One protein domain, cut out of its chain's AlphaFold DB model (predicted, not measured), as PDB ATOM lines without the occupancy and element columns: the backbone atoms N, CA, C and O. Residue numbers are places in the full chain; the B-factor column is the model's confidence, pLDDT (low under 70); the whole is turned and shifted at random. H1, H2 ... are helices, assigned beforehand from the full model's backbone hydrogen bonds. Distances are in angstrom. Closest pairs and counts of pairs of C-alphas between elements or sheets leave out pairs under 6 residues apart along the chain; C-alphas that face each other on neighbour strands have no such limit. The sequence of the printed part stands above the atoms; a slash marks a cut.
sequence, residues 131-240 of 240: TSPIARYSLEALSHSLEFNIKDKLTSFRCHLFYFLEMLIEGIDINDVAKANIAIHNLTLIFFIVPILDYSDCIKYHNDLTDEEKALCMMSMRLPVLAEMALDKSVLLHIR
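AT A GLANCE: This is residues 131 to 240 of the 240 residues of an uncharacterized protein of Ancylostoma ceylanicum (UniProt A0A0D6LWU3). Three longer helices, H3, H4 and H7, make one end of an elongated body, their centres set as a triangle: H3 and H4 fold into a helical hairpin, and H7 packs on H3. At the other end the shorter helix H6 leads into H7, with the short helices H1 and H2 gathered on one side of it and H5 on another. The printed part has 110 residues, with seven named helices, H1 to H7 in that order, and no named strand; the class is all helix. The whole is compact, with a radius of gyration of the C-alphas of 15.2 A, and its C-alphas span 49 by 27 by 23 A.

HOW THE PARTS SIT: H7, residues 222 to 238, touches H3, residues 157 to 170, at a shallow tilt of 29 degrees, and they run the same way; the closest C-alphas are those of Ile 169 and Ala 230, 5.6 A apart. H4, residues 177 to 193, forms a hairpin with H3, opposite ways at a tilt of 37 degrees, only just steep. H4 touches H3 with residues 183 to 190 alone, and the closest C-alphas are those of Leu 168 and Ala 183, 5.4 A apart. H4 and H7 are near each other, with 8 pairs of C-alphas within 10 A. H6, residues 211 to 219, and H7 meet only through their link. H3 and H6 are close but not clearly touching, with the C-alphas of Cys 159 and Leu 216 closest at 6.8 A. H6 is the hub, touching three helices. It touches H2, residues 150 to 153, where the closest C-alphas, those of Lys 153 and Glu 212, are 5.1 A apart. It only just touches H1, residues 139 to 143, with 3 pairs of C-alphas within 8 A, the closest being Leu 142 and Met 218 at 6.5 A. It only just touches H5, residues 202 to 205, also with 3 pairs, the closest being the C-alphas of Ile 203 and Lys 214 at 6.1 A. H1 and H2 touch, with the C-alphas of Ser 143 and Ile 150 closest at 5.4 A. H4 and H6 are apart. Every O i to N i+4 pair is within hydrogen-bond range in H1, H4 and H6, against 7 of 10 in H3 and 12 of 13 in H7; H2 and H5 are too short for such a pair.

IN THESE COORDINATES: From first to last C-alpha, H7 measures 24.9 A, H4 24.4 A, H3 20.8 A and H6 12.4 A. H1 has 5 residues and begins at C-alpha 139, (31.357, -4.245, -1.126); H2 and H5 have 4 each. H4 begins at C-alpha 177, (22.593, -19.966, -27.811), and H7 ends at C-alpha 238, (18.713, -8.898, -31.558).

THE WHOLE: The two C-alphas farthest apart are those of Asn 207 and Arg 240, at 49.8 A. The printed part has no cut and no long link. It ends at residue 240, the chain's last. The mean pLDDT of the printed part is 89.0, and residues 236 to 240 are under 70.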
ATOM      1  N   THR A 131      36.444  -1.950 -15.262       90.00
ATOM      2  CA  THR A 131      35.613  -1.215 -16.228       90.00
ATOM      3  C   THR A 131      34.135  -1.599 -16.163       90.00
ATOM      4  O   THR A 131      33.335  -1.023 -16.899       90.00
ATOM      5  N   SER A 132      33.758  -2.584 -15.340       90.75
ATOM      6  CA  SER A 132      32.360  -2.983 -15.175       90.75
ATOM      7  C   SER A 132      31.547  -1.820 -14.589       90.75
ATOM      8  O   SER A 132      31.989  -1.205 -13.613       90.75
ATOM      9  N   PRO A 133      30.338  -1.523 -15.105       92.19
ATOM     10  CA  PRO A 133      29.461  -0.501 -14.531       92.19
ATOM     11  C   PRO A 133      29.165  -0.695 -13.034       92.19
ATOM     12  O   PRO A 133      28.870   0.288 -12.343       92.19
ATOM     13  N   ILE A 134      29.272  -1.937 -12.543       93.50
ATOM     14  CA  ILE A 134      29.037  -2.343 -11.150       93.50
ATOM     15  C   ILE A 134      30.272  -2.161 -10.263       93.50
ATOM     16  O   ILE A 134      30.126  -2.106  -9.047       93.50
ATOM     17  N   ALA A 135      31.473  -1.983 -10.826       92.00
ATOM     18  CA  ALA A 135      32.711  -1.872 -10.049       92.00
ATOM     19  C   ALA A 135      32.667  -0.743  -8.998       92.00
ATOM     20  O   ALA A 135      33.201  -0.890  -7.902       92.00
ATOM     21  N   ARG A 136      31.950   0.353  -9.289       92.12
ATOM     22  CA  ARG A 136      31.722   1.469  -8.351       92.12
ATOM     23  C   ARG A 136      30.861   1.111  -7.129       92.12
ATOM     24  O   ARG A 136      30.825   1.873  -6.172       92.12
ATOM     25  N   TYR A 137      30.160  -0.019  -7.177       94.31
ATOM     26  CA  TYR A 137      29.311  -0.556  -6.115       94.31
ATOM     27  C   TYR A 137      29.942  -1.810  -5.487       94.31
ATOM     28  O   TYR A 137      29.223  -2.732  -5.095       94.31
ATOM     29  N   SER A 138      31.277  -1.882  -5.411       93.88
ATOM     30  CA  SER A 138      31.981  -2.945  -4.679       93.88
ATOM     31  C   SER A 138      31.543  -2.995  -3.212       93.88
ATOM     32  O   SER A 138      31.022  -2.014  -2.672       93.88
ATOM     33  N   LEU A 139      31.732  -4.136  -2.543       93.69
ATOM     34  CA  LEU A 139      31.357  -4.245  -1.126       93.69
ATOM     35  C   LEU A 139      32.093  -3.218  -0.256       93.69
ATOM     36  O   LEU A 139      31.504  -2.677   0.679       93.69
ATOM     37  N   GLU A 140      33.349  -2.920  -0.583       91.88
ATOM     38  CA  GLU A 140      34.140  -1.887   0.089       91.88
ATOM     39  C   GLU A 140      33.535  -0.492  -0.122       91.88
ATOM     40  O   GLU A 140      33.270   0.216   0.850       91.88
ATOM     41  N   ALA A 141      33.211  -0.136  -1.372       92.44
ATOM     42  CA  ALA A 141      32.600   1.150  -1.704       92.44
ATOM     43  C   ALA A 141      31.253   1.348  -0.990       92.44
ATOM     44  O   ALA A 141      30.988   2.407  -0.418       92.44
ATOM     45  N   LEU A 142      30.421   0.306  -0.979       92.94
ATOM     46  CA  LEU A 142      29.126   0.312  -0.305       92.94
ATOM     47  C   LEU A 142      29.269   0.372   1.224       92.94
ATOM     48  O   LEU A 142      28.463   1.023   1.891       92.94
ATOM     49  N   SER A 143      30.311  -0.250   1.785       92.50
ATOM     50  CA  SER A 143      30.561  -0.246   3.232       92.50
ATOM     51  C   SER A 143      30.866   1.149   3.773       92.50
ATOM     52  O   SER A 143      30.528   1.426   4.917       92.50
ATOM     53  N   HIS A 144      31.418   2.067   2.967       91.00
ATOM     54  CA  HIS A 144      31.636   3.459   3.394       91.00
ATOM     55  C   HIS A 144      30.347   4.208   3.754       91.00
ATOM     56  O   HIS A 144      30.400   5.207   4.470       91.00
ATOM     57  N   SER A 145      29.198   3.741   3.263       87.19
ATOM     58  CA  SER A 145      27.893   4.341   3.556       87.19
ATOM     59  C   SER A 145      27.269   3.812   4.855       87.19
ATOM     60  O   SER A 145      26.184   4.254   5.231       87.19
ATOM     61  N   LEU A 146      27.926   2.867   5.537       89.94
ATOM     62  CA  LEU A 146      27.460   2.230   6.768       89.94
ATOM     63  C   LEU A 146      28.518   2.321   7.876       89.94
ATOM     64  O   LEU A 146      29.704   2.518   7.633       89.94
ATOM     65  N   GLU A 147      28.083   2.151   9.123       89.94
ATOM     66  CA  GLU A 147      28.967   2.165  10.303       89.94
ATOM     67  C   GLU A 147      29.773   0.863  10.475       89.94
ATOM     68  O   GLU A 147      30.593   0.743  11.384       89.94
ATOM     69  N   PHE A 148      29.526  -0.132   9.626       91.62
ATOM     70  CA  PHE A 148      30.136  -1.452   9.687       91.62
ATOM     71  C   PHE A 148      30.513  -1.940   8.289       91.62
ATOM     72  O   PHE A 148      29.950  -1.507   7.284       91.62
ATOM     73  N   ASN A 149      31.436  -2.900   8.230       92.50
ATOM     74  CA  ASN A 149      31.759  -3.581   6.986       92.50
ATOM     75  C   ASN A 149      30.617  -4.531   6.600       92.50
ATOM     76  O   ASN A 149      30.273  -5.435   7.366       92.50
ATOM     77  N   ILE A 150      30.036  -4.323   5.415       92.44
ATOM     78  CA  ILE A 150      28.899  -5.102   4.902       92.44
ATOM     79  C   ILE A 150      29.200  -6.595   4.946       92.44
ATOM     80  O   ILE A 150      28.361  -7.379   5.387       92.44
ATOM     81  N   LYS A 151      30.407  -6.980   4.531       89.81
ATOM     82  CA  LYS A 151      30.808  -8.377   4.394       89.81
ATOM     83  C   LYS A 151      30.676  -9.147   5.708       89.81
ATOM     84  O   LYS A 151      30.156 -10.257   5.711       89.81
ATOM     85  N   ASP A 152      31.072  -8.537   6.821       90.19
ATOM     86  CA  ASP A 152      31.054  -9.174   8.143       90.19
ATOM     87  C   ASP A 152      29.629  -9.440   8.656       90.19
ATOM     88  O   ASP A 152      29.428 -10.198   9.608       90.19
ATOM     89  N   LYS A 153      28.631  -8.793   8.045       91.31
ATOM     90  CA  LYS A 153      27.217  -8.885   8.420       91.31
ATOM     91  C   LYS A 153      26.387  -9.715   7.443       91.31
ATOM     92  O   LYS A 153      25.227  -9.990   7.739       91.31
ATOM     93  N   LEU A 154      26.960 -10.145   6.318       91.00
ATOM     94  CA  LEU A 154      26.310 -11.066   5.386       91.00
ATOM     95  C   LEU A 154      26.412 -12.492   5.933       91.00
ATOM     96  O   LEU A 154      27.455 -13.136   5.845       91.00
ATOM     97  N   THR A 155      25.320 -12.986   6.515       89.12
ATOM     98  CA  THR A 155      25.284 -14.315   7.153       89.12
ATOM     99  C   THR A 155      24.424 -15.320   6.397       89.12
ATOM    100  O   THR A 155      24.619 -16.524   6.539       89.12
ATOM    101  N   SER A 156      23.476 -14.837   5.604       92.81
ATOM    102  CA  SER A 156      22.547 -15.599   4.784       92.81
ATOM    103  C   SER A 156      23.037 -15.744   3.352       92.81
ATOM    104  O   SER A 156      23.866 -14.981   2.849       92.81
ATOM    105  N   PHE A 157      22.442 -16.700   2.652       94.88
ATOM    106  CA  PHE A 157      22.761 -16.973   1.263       94.88
ATOM    107  C   PHE A 157      22.120 -15.983   0.279       94.88
ATOM    108  O   PHE A 157      22.438 -16.015  -0.909       94.88
ATOM    109  N   ARG A 158      21.260 -15.068   0.749       94.00
ATOM    110  CA  ARG A 158      20.563 -14.076  -0.093       94.00
ATOM    111  C   ARG A 158      21.526 -13.187  -0.875       94.00
ATOM    112  O   ARG A 158      21.239 -12.835  -2.016       94.00
ATOM    113  N   CYS A 159      22.683 -12.866  -0.296       94.12
ATOM    114  CA  CYS A 159      23.704 -12.060  -0.962       94.12
ATOM    115  C   CYS A 159      24.232 -12.707  -2.255       94.12
ATOM    116  O   CYS A 159      24.548 -11.989  -3.204       94.12
ATOM    117  N   HIS A 160      24.249 -14.043  -2.346       94.94
ATOM    118  CA  HIS A 160      24.690 -14.753  -3.546       94.94
ATOM    119  C   HIS A 160      23.795 -14.473  -4.755       94.94
ATOM    120  O   HIS A 160      24.281 -14.556  -5.877       94.94
ATOM    121  N   LEU A 161      22.529 -14.077  -4.568       94.69
ATOM    122  CA  LEU A 161      21.655 -13.713  -5.688       94.69
ATOM    123  C   LEU A 161      22.193 -12.529  -6.496       94.69
ATOM    124  O   LEU A 161      22.071 -12.537  -7.716       94.69
ATOM    125  N   PHE A 162      22.824 -11.548  -5.844       94.69
ATOM    126  CA  PHE A 162      23.427 -10.403  -6.534       94.69
ATOM    127  C   PHE A 162      24.602 -10.842  -7.416       94.69
ATOM    128  O   PHE A 162      24.729 -10.381  -8.545       94.69
ATOM    129  N   TYR A 163      25.419 -11.773  -6.921       94.38
ATOM    130  CA  TYR A 163      26.563 -12.314  -7.658       94.38
ATOM    131  C   TYR A 163      26.138 -13.279  -8.763       94.38
ATOM    132  O   TYR A 163      26.674 -13.214  -9.863       94.38
ATOM    133  N   PHE A 164      25.147 -14.142  -8.518       93.94
ATOM    134  CA  PHE A 164      24.564 -14.966  -9.577       93.94
ATOM    135  C   PHE A 164      23.955 -14.097 -10.669       93.94
ATOM    136  O   PHE A 164      24.153 -14.396 -11.840       93.94
ATOM    137  N   LEU A 165      23.273 -13.008 -10.310       93.69
ATOM    138  CA  LEU A 165      22.729 -12.071 -11.283       93.69
ATOM    139  C   LEU A 165      23.840 -11.445 -12.144       93.69
ATOM    140  O   LEU A 165      23.747 -11.486 -13.369       93.69
ATOM    141  N   GLU A 166      24.905 -10.942 -11.515       92.50
ATOM    142  CA  GLU A 166      26.092 -10.402 -12.197       92.50
ATOM    143  C   GLU A 166      26.709 -11.426 -13.163       92.50
ATOM    144  O   GLU A 166      26.819 -11.167 -14.364       92.50
ATOM    145  N   MET A 167      27.014 -12.627 -12.669       89.81
ATOM    146  CA  MET A 167      27.624 -13.690 -13.466       89.81
ATOM    147  C   MET A 167      26.739 -14.165 -14.623       89.81
ATOM    148  O   MET A 167      27.236 -14.438 -15.714       89.81
ATOM    149  N   LEU A 168      25.429 -14.298 -14.405       90.69
ATOM    150  CA  LEU A 168      24.499 -14.748 -15.439       90.69
ATOM    151  C   LEU A 168      24.393 -13.725 -16.573       90.69
ATOM    152  O   LEU A 168      24.315 -14.133 -17.728       90.69
ATOM    153  N   ILE A 169      24.430 -12.423 -16.264       90.62
ATOM    154  CA  ILE A 169      24.434 -11.345 -17.268       90.62
ATOM    155  C   ILE A 169      25.739 -11.355 -18.070       90.62
ATOM    156  O   ILE A 169      25.712 -11.262 -19.300       90.62
ATOM    157  N   GLU A 170      26.883 -11.490 -17.397       86.25
ATOM    158  CA  GLU A 170      28.178 -11.606 -18.078       86.25
ATOM    159  C   GLU A 170      28.261 -12.875 -18.933       86.25
ATOM    160  O   GLU A 170      28.824 -12.847 -20.031       86.25
ATOM    161  N   GLY A 171      27.630 -13.955 -18.468       81.25
ATOM    162  CA  GLY A 171      27.531 -15.242 -19.142       81.25
ATOM    163  C   GLY A 171      26.615 -15.274 -20.369       81.25
ATOM    164  O   GLY A 171      26.630 -16.287 -21.071       81.25
ATOM    165  N   ILE A 172      25.851 -14.212 -20.664       84.25
ATOM    166  CA  ILE A 172      25.087 -14.104 -21.917       84.25
ATOM    167  C   ILE A 172      26.077 -13.955 -23.079       84.25
ATOM    168  O   ILE A 172      26.624 -12.874 -23.328       84.25
ATOM    169  N   ASP A 173      26.285 -15.059 -23.797       78.19
ATOM    170  CA  ASP A 173      27.146 -15.145 -24.974       78.19
ATOM    171  C   ASP A 173      26.307 -15.304 -26.246       78.19
ATOM    172  O   ASP A 173      25.523 -16.239 -26.385       78.19
ATOM    173  N   ILE A 174      26.503 -14.395 -27.200       70.06
ATOM    174  CA  ILE A 174      25.813 -14.387 -28.498       70.06
ATOM    175  C   ILE A 174      26.202 -15.614 -29.338       70.06
ATOM    176  O   ILE A 174      25.424 -16.061 -30.179       70.06
ATOM    177  N   ASN A 175      27.394 -16.173 -29.117       76.44
ATOM    178  CA  ASN A 175      27.897 -17.301 -29.898       76.44
ATOM    179  C   ASN A 175      27.427 -18.664 -29.364       76.44
ATOM    180  O   ASN A 175      27.523 -19.656 -30.086       76.44
ATOM    181  N   ASP A 176      26.907 -18.723 -28.134       81.81
ATOM    182  CA  ASP A 176      26.414 -19.949 -27.504       81.81
ATOM    183  C   ASP A 176      24.950 -19.777 -27.072       81.81
ATOM    184  O   ASP A 176      24.626 -19.404 -25.944       81.81
ATOM    185  N   VAL A 177      24.047 -20.079 -28.007       79.88
ATOM    186  CA  VAL A 177      22.593 -19.966 -27.811       79.88
ATOM    187  C   VAL A 177      22.096 -20.863 -26.671       79.88
ATOM    188  O   VAL A 177      21.150 -20.498 -25.972       79.88
ATOM    189  N   ALA A 178      22.712 -22.030 -26.457       78.81
ATOM    190  CA  ALA A 178      22.306 -22.939 -25.387       78.81
ATOM    191  C   ALA A 178      22.630 -22.332 -24.016       78.81
ATOM    192  O   ALA A 178      21.751 -22.255 -23.151       78.81
ATOM    193  N   LYS A 179      23.853 -21.816 -23.852       80.81
ATOM    194  CA  LYS A 179      24.283 -21.099 -22.646       80.81
ATOM    195  C   LYS A 179      23.459 -19.834 -22.412       80.81
ATOM    196  O   LYS A 179      22.976 -19.628 -21.297       80.81
ATOM    197  N   ALA A 180      23.239 -19.028 -23.451       85.25
ATOM    198  CA  ALA A 180      22.439 -17.810 -23.360       85.25
ATOM    199  C   ALA A 180      20.997 -18.100 -22.912       85.25
ATOM    200  O   ALA A 180      20.495 -17.432 -22.011       85.25
ATOM    201  N   ASN A 181      20.346 -19.129 -23.468       85.50
ATOM    202  CA  ASN A 181      18.982 -19.503 -23.082       85.50
ATOM    203  C   ASN A 181      18.877 -19.901 -21.606       85.50
ATOM    204  O   ASN A 181      17.954 -19.467 -20.917       85.50
ATOM    205  N   ILE A 182      19.818 -20.705 -21.107       84.94
ATOM    206  CA  ILE A 182      19.811 -21.153 -19.709       84.94
ATOM    207  C   ILE A 182      20.116 -19.990 -18.761       84.94
ATOM    208  O   ILE A 182      19.486 -19.875 -17.702       84.94
ATOM    209  N   ALA A 183      21.029 -19.095 -19.151       88.69
ATOM    210  CA  ALA A 183      21.308 -17.876 -18.407       88.69
ATOM    211  C   ALA A 183      20.061 -16.982 -18.323       88.69
ATOM    212  O   ALA A 183      19.631 -16.638 -17.224       88.69
ATOM    213  N   ILE A 184      19.408 -16.697 -19.455       88.62
ATOM    214  CA  ILE A 184      18.172 -15.898 -19.523       88.62
ATOM    215  C   ILE A 184      17.043 -16.536 -18.701       88.62
ATOM    216  O   ILE A 184      16.295 -15.827 -18.023       88.62
ATOM    217  N   HIS A 185      16.921 -17.865 -18.713       89.12
ATOM    218  CA  HIS A 185      15.909 -18.567 -17.924       89.12
ATOM    219  C   HIS A 185      16.116 -18.370 -16.414       89.12
ATOM    220  O   HIS A 185      15.174 -18.018 -15.701       89.12
ATOM    221  N   ASN A 186      17.358 -18.513 -15.937       90.56
ATOM    222  CA  ASN A 186      17.719 -18.235 -14.545       90.56
ATOM    223  C   ASN A 186      17.535 -16.751 -14.186       90.56
ATOM    224  O   ASN A 186      16.968 -16.448 -13.136       90.56
ATOM    225  N   LEU A 187      17.938 -15.829 -15.067       92.12
ATOM    226  CA  LEU A 187      17.746 -14.385 -14.885       92.12
ATOM    227  C   LEU A 187      16.272 -14.019 -14.728       92.12
ATOM    228  O   LEU A 187      15.917 -13.271 -13.821       92.12
ATOM    229  N   THR A 188      15.408 -14.590 -15.570       90.06
ATOM    230  CA  THR A 188      13.957 -14.367 -15.508       90.06
ATOM    231  C   THR A 188      13.402 -14.773 -14.146       90.06
ATOM    232  O   THR A 188      12.597 -14.047 -13.564       90.06
ATOM    233  N   LEU A 189      13.853 -15.911 -13.609       91.12
ATOM    234  CA  LEU A 189      13.423 -16.361 -12.290       91.12
ATOM    235  C   LEU A 189      13.959 -15.453 -11.177       91.12
ATOM    236  O   LEU A 189      13.188 -15.091 -10.293       91.12
ATOM    237  N   ILE A 190      15.226 -15.027 -11.244       92.06
ATOM    238  CA  ILE A 190      15.808 -14.076 -10.278       92.06
ATOM    239  C   ILE A 190      15.035 -12.751 -10.284       92.06
ATOM    240  O   ILE A 190      14.669 -12.261  -9.218       92.06
ATOM    241  N   PHE A 191      14.715 -12.207 -11.458       90.44
ATOM    242  CA  PHE A 191      13.914 -10.984 -11.601       90.44
ATOM    243  C   PHE A 191      12.479 -11.132 -11.091       90.44
ATOM    244  O   PHE A 191      11.863 -10.145 -10.698       90.44
ATOM    245  N   PHE A 192      11.942 -12.353 -11.067       89.25
ATOM    246  CA  PHE A 192      10.634 -12.616 -10.477       89.25
ATOM    247  C   PHE A 192      10.674 -12.653  -8.941       89.25
ATOM    248  O   PHE A 192       9.692 -12.287  -8.296       89.25
ATOM    249  N   ILE A 193      11.786 -13.099  -8.345       88.94
ATOM    250  CA  ILE A 193      11.913 -13.254  -6.884       88.94
ATOM    251  C   ILE A 193      12.530 -12.029  -6.191       88.94
ATOM    252  O   ILE A 193      12.213 -11.779  -5.029       88.94
ATOM    253  N   VAL A 194      13.400 -11.273  -6.871       88.00
ATOM    254  CA  VAL A 194      14.075 -10.082  -6.335       88.00
ATOM    255  C   VAL A 194      13.428  -8.827  -6.924       88.00
ATOM    256  O   VAL A 194      13.386  -8.691  -8.147       88.00
ATOM    257  N   PRO A 195      12.972  -7.866  -6.096       87.56
ATOM    258  CA  PRO A 195      12.510  -6.583  -6.605       87.56
ATOM    259  C   PRO A 195      13.693  -5.825  -7.217       87.56
ATOM    260  O   PRO A 195      14.631  -5.463  -6.510       87.56
ATOM    261  N   ILE A 196      13.648  -5.584  -8.527       90.44
ATOM    262  CA  ILE A 196      14.696  -4.873  -9.274       90.44
ATOM    263  C   ILE A 196      14.541  -3.364  -9.063       90.44
ATOM    264  O   ILE A 196      14.093  -2.621  -9.933       90.44
ATOM    265  N   LEU A 197      14.851  -2.935  -7.842       92.19
ATOM    266  CA  LEU A 197      14.756  -1.563  -7.363       92.19
ATOM    267  C   LEU A 197      15.945  -1.279  -6.442       92.19
ATOM    268  O   LEU A 197      16.367  -2.157  -5.695       92.19
ATOM    269  N   ASP A 198      16.444  -0.046  -6.465       94.88
ATOM    270  CA  ASP A 198      17.319   0.452  -5.406       94.88
ATOM    271  C   ASP A 198      16.471   0.841  -4.187       94.88
ATOM    272  O   ASP A 198      15.687   1.792  -4.224       94.88
ATOM    273  N   TYR A 199      16.616   0.071  -3.116       94.06
ATOM    274  CA  TYR A 199      15.988   0.291  -1.818       94.06
ATOM    275  C   TYR A 199      17.027   0.587  -0.723       94.06
ATOM    276  O   TYR A 199      16.746   0.422   0.465       94.06
ATOM    277  N   SER A 200      18.219   1.070  -1.087       94.12
ATOM    278  CA  SER A 200      19.253   1.501  -0.131       94.12
ATOM    279  C   SER A 200      18.760   2.598   0.818       94.12
ATOM    280  O   SER A 200      19.064   2.585   2.013       94.12
ATOM    281  N   ASP A 201      17.904   3.493   0.326       92.56
ATOM    282  CA  ASP A 201      17.302   4.562   1.119       92.56
ATOM    283  C   ASP A 201      16.339   4.063   2.210       92.56
ATOM    284  O   ASP A 201      16.092   4.794   3.173       92.56
ATOM    285  N   CYS A 202      15.839   2.820   2.139       91.69
ATOM    286  CA  CYS A 202      14.971   2.247   3.176       91.69
ATOM    287  C   CYS A 202      15.636   2.239   4.559       91.69
ATOM    288  O   CYS A 202      14.943   2.369   5.568       91.69
ATOM    289  N   ILE A 203      16.970   2.190   4.615       92.38
ATOM    290  CA  ILE A 203      17.751   2.233   5.860       92.38
ATOM    291  C   ILE A 203      17.467   3.511   6.668       92.38
ATOM    292  O   ILE A 203      17.522   3.486   7.894       92.38
ATOM    293  N   LYS A 204      17.120   4.623   6.005       91.38
ATOM    294  CA  LYS A 204      16.808   5.907   6.658       91.38
ATOM    295  C   LYS A 204      15.417   5.933   7.293       91.38
ATOM    296  O   LYS A 204      15.181   6.714   8.211       91.38
ATOM    297  N   TYR A 205      14.495   5.125   6.774       91.88
ATOM    298  CA  TYR A 205      13.080   5.153   7.147       91.88
ATOM    299  C   TYR A 205      12.678   3.993   8.070       91.88
ATOM    300  O   TYR A 205      11.644   4.077   8.731       91.88
ATOM    301  N   HIS A 206      13.495   2.938   8.149       91.06
ATOM    302  CA  HIS A 206      13.228   1.729   8.926       91.06
ATOM    303  C   HIS A 206      14.296   1.506  10.005       91.06
ATOM    304  O   HIS A 206      15.446   1.181   9.713       91.06
ATOM    305  N   ASN A 207      13.899   1.652  11.271       87.69
ATOM    306  CA  ASN A 207      14.783   1.458  12.430       87.69
ATOM    307  C   ASN A 207      14.826   0.001  12.925       87.69
ATOM    308  O   ASN A 207      15.621  -0.331  13.799       87.69
ATOM    309  N   ASP A 208      13.952  -0.850  12.396       92.75
ATOM    310  CA  ASP A 208      13.764  -2.255  12.758       92.75
ATOM    311  C   ASP A 208      14.613  -3.227  11.922       92.75
ATOM    312  O   ASP A 208      14.609  -4.425  12.196       92.75
ATOM    313  N   LEU A 209      15.374  -2.716  10.948       91.94
ATOM    314  CA  LEU A 209      16.256  -3.525  10.110       91.94
ATOM    315  C   LEU A 209      17.471  -4.036  10.890       91.94
ATOM    316  O   LEU A 209      18.194  -3.272  11.544       91.94
ATOM    317  N   THR A 210      17.745  -5.326  10.738       92.69
ATOM    318  CA  THR A 210      18.988  -5.963  11.180       92.69
ATOM    319  C   THR A 210      20.199  -5.446  10.392       92.69
ATOM    320  O   THR A 210      20.063  -4.920   9.287       92.69
ATOM    321  N   ASP A 211      21.412  -5.621  10.932       92.81
ATOM    322  CA  ASP A 211      22.652  -5.251  10.226       92.81
ATOM    323  C   ASP A 211      22.767  -5.953   8.861       92.81
ATOM    324  O   ASP A 211      23.194  -5.344   7.882       92.81
ATOM    325  N   GLU A 212      22.335  -7.216   8.773       92.69
ATOM    326  CA  GLU A 212      22.292  -7.952   7.508       92.69
ATOM    327  C   GLU A 212      21.293  -7.332   6.522       92.69
ATOM    328  O   GLU A 212      21.602  -7.168   5.343       92.69
ATOM    329  N   GLU A 213      20.091  -6.976   6.974       93.31
ATOM    330  CA  GLU A 213      19.089  -6.358   6.101       93.31
ATOM    331  C   GLU A 213      19.551  -4.992   5.598       93.31
ATOM    332  O   GLU A 213      19.358  -4.687   4.424       93.31
ATOM    333  N   LYS A 214      20.228  -4.201   6.439       94.56
ATOM    334  CA  LYS A 214      20.874  -2.948   6.016       94.56
ATOM    335  C   LYS A 214      21.957  -3.203   4.966       94.56
ATOM    336  O   LYS A 214      22.005  -2.496   3.963       94.56
ATOM    337  N   ALA A 215      22.781  -4.235   5.155       94.56
ATOM    338  CA  ALA A 215      23.770  -4.671   4.172       94.56
ATOM    339  C   ALA A 215      23.123  -5.051   2.825       94.56
ATOM    340  O   ALA A 215      23.542  -4.546   1.782       94.56
ATOM    341  N   LEU A 216      22.067  -5.872   2.833       94.12
ATOM    342  CA  LEU A 216      21.331  -6.263   1.624       94.12
ATOM    343  C   LEU A 216      20.633  -5.066   0.955       94.12
ATOM    344  O   LEU A 216      20.654  -4.959  -0.272       94.12
ATOM    345  N   CYS A 217      20.074  -4.137   1.738       94.50
ATOM    346  CA  CYS A 217      19.523  -2.881   1.221       94.50
ATOM    347  C   CYS A 217      20.599  -2.055   0.520       94.50
ATOM    348  O   CYS A 217      20.368  -1.556  -0.575       94.50
ATOM    349  N   MET A 218      21.799  -1.955   1.088       95.19
ATOM    350  CA  MET A 218      22.893  -1.232   0.442       95.19
ATOM    351  C   MET A 218      23.365  -1.930  -0.848       95.19
ATOM    352  O   MET A 218      23.634  -1.271  -1.849       95.19
ATOM    353  N   MET A 219      23.384  -3.266  -0.881       94.88
ATOM    354  CA  MET A 219      23.679  -4.027  -2.106       94.88
ATOM    355  C   MET A 219      22.640  -3.815  -3.220       94.88
ATOM    356  O   MET A 219      22.974  -3.979  -4.397       94.88
ATOM    357  N   SER A 220      21.410  -3.409  -2.886       95.62
ATOM    358  CA  SER A 220      20.348  -3.148  -3.870       95.62
ATOM    359  C   SER A 220      20.664  -2.027  -4.861       95.62
ATOM    360  O   SER A 220      20.144  -2.056  -5.975       95.62
ATOM    361  N   MET A 221      21.612  -1.133  -4.544       95.38
ATOM    362  CA  MET A 221      22.127  -0.127  -5.487       95.38
ATOM    363  C   MET A 221      22.694  -0.751  -6.774       95.38
ATOM    364  O   MET A 221      22.731  -0.107  -7.822       95.38
ATOM    365  N   ARG A 222      23.116  -2.024  -6.722       95.44
ATOM    366  CA  ARG A 222      23.583  -2.777  -7.895       95.44
ATOM    367  C   ARG A 222      22.444  -3.137  -8.855       95.44
ATOM    368  O   ARG A 222      22.702  -3.302 -10.043       95.44
ATOM    369  N   LEU A 223      21.207  -3.286  -8.371       95.19
ATOM    370  CA  LEU A 223      20.102  -3.890  -9.129       95.19
ATOM    371  C   LEU A 223      19.682  -3.083 -10.366       95.19
ATOM    372  O   LEU A 223      19.557  -3.704 -11.423       95.19
ATOM    373  N   PRO A 224      19.514  -1.745 -10.313       94.69
ATOM    374  CA  PRO A 224      19.202  -0.973 -11.517       94.69
ATOM    375  C   PRO A 224      20.299  -1.081 -12.583       94.69
ATOM    376  O   PRO A 224      20.006  -1.268 -13.758       94.69
ATOM    377  N   VAL A 225      21.567  -1.052 -12.166       94.94
ATOM    378  CA  VAL A 225      22.716  -1.148 -13.079       94.94
ATOM    379  C   VAL A 225      22.832  -2.544 -13.688       94.94
ATOM    380  O   VAL A 225      23.089  -2.679 -14.881       94.94
ATOM    381  N   LEU A 226      22.583  -3.593 -12.900       94.44
ATOM    382  CA  LEU A 226      22.475  -4.967 -13.396       94.44
ATOM    383  C   LEU A 226      21.348  -5.096 -14.432       94.44
ATOM    384  O   LEU A 226      21.530  -5.747 -15.458       94.44
ATOM    385  N   ALA A 227      20.202  -4.453 -14.204       92.50
ATOM    386  CA  ALA A 227      19.098  -4.459 -15.157       92.50
ATOM    387  C   ALA A 227      19.467  -3.762 -16.478       92.50
ATOM    388  O   ALA A 227      19.189  -4.306 -17.546       92.50
ATOM    389  N   GLU A 228      20.142  -2.611 -16.418       92.19
ATOM    390  CA  GLU A 228      20.675  -1.921 -17.603       92.19
ATOM    391  C   GLU A 228      21.663  -2.811 -18.373       92.19
ATOM    392  O   GLU A 228      21.504  -3.017 -19.575       92.19
ATOM    393  N   MET A 229      22.614  -3.442 -17.675       92.06
ATOM    394  CA  MET A 229      23.572  -4.370 -18.290       92.06
ATOM    395  C   MET A 229      22.884  -5.569 -18.964       92.06
ATOM    396  O   MET A 229      23.294  -5.996 -20.046       92.06
ATOM    397  N   ALA A 230      21.830  -6.114 -18.349       90.25
ATOM    398  CA  ALA A 230      21.042  -7.203 -18.925       90.25
ATOM    399  C   ALA A 230      20.313  -6.771 -20.211       90.25
ATOM    400  O   ALA A 230      20.261  -7.535 -21.184       90.25
ATOM    401  N   LEU A 231      19.769  -5.550 -20.237       88.56
ATOM    402  CA  LEU A 231      19.130  -4.973 -21.421       88.56
ATOM    403  C   LEU A 231      20.139  -4.759 -22.551       88.56
ATOM    404  O   LEU A 231      19.875  -5.195 -23.672       88.56
ATOM    405  N   ASP A 232      21.311  -4.192 -22.263       88.25
ATOM    406  CA  ASP A 232      22.365  -3.970 -23.260       88.25
ATOM    407  C   ASP A 232      22.797  -5.283 -23.932       88.25
ATOM    408  O   ASP A 232      22.896  -5.373 -25.161       88.25
ATOM    409  N   LYS A 233      22.974  -6.346 -23.138       85.25
ATOM    410  CA  LYS A 233      23.274  -7.697 -23.643       85.25
ATOM    411  C   LYS A 233      22.136  -8.271 -24.492       85.25
ATOM    412  O   LYS A 233      22.393  -8.889 -25.525       85.25
ATOM    413  N   SER A 234      20.888  -8.040 -24.091       76.88
ATOM    414  CA  SER A 234      19.698  -8.522 -24.807       76.88
ATOM    415  C   SER A 234      19.473  -7.804 -26.142       76.88
ATOM    416  O   SER A 234      19.046  -8.426 -27.116       76.88
ATOM    417  N   VAL A 235      19.781  -6.508 -26.221       75.69
ATOM    418  CA  VAL A 235      19.721  -5.728 -27.468       75.69
ATOM    419  C   VAL A 235      20.798  -6.194 -28.448       75.69
ATOM    420  O   VAL A 235      20.511  -6.381 -29.630       75.69
ATOM    421  N   LEU A 236      22.014  -6.466 -27.966       69.56
ATOM    422  CA  LEU A 236      23.095  -7.006 -28.797       69.56
ATOM    423  C   LEU A 236      22.747  -8.366 -29.427       69.56
ATOM    424  O   LEU A 236      23.166  -8.621 -30.555       69.56
ATOM    425  N   LEU A 237      21.957  -9.202 -28.743       63.28
ATOM    426  CA  LEU A 237      21.441 -10.465 -29.290       63.28
ATOM    427  C   LEU A 237      20.454 -10.272 -30.458       63.28
ATOM    428  O   LEU A 237      20.345 -11.162 -31.290       63.28
ATOM    429  N   HIS A 238      19.733  -9.146 -30.526       59.50
ATOM    430  CA  HIS A 238      18.713  -8.898 -31.558       59.50
ATOM    431  C   HIS A 238      19.251  -8.202 -32.820       59.50
ATOM    432  O   HIS A 238      18.574  -8.193 -33.845       59.50
ATOM    433  N   ILE A 239      20.424  -7.563 -32.747       57.34
ATOM    434  CA  ILE A 239      20.984  -6.735 -33.837       57.34
ATOM    435  C   ILE A 239      21.897  -7.549 -34.785       57.34
ATOM    436  O   ILE A 239      22.367  -7.028 -35.799       57.34
ATOM    437  N   ARG A 240      22.130  -8.834 -34.507       48.91
ATOM    438  CA  ARG A 240      22.880  -9.765 -35.367       48.91
ATOM    439  C   ARG A 240      22.023 -10.950 -35.778       48.91
ATOM    440  O   ARG A 240      22.297 -11.470 -36.880       48.91
TER     441      ARG A 240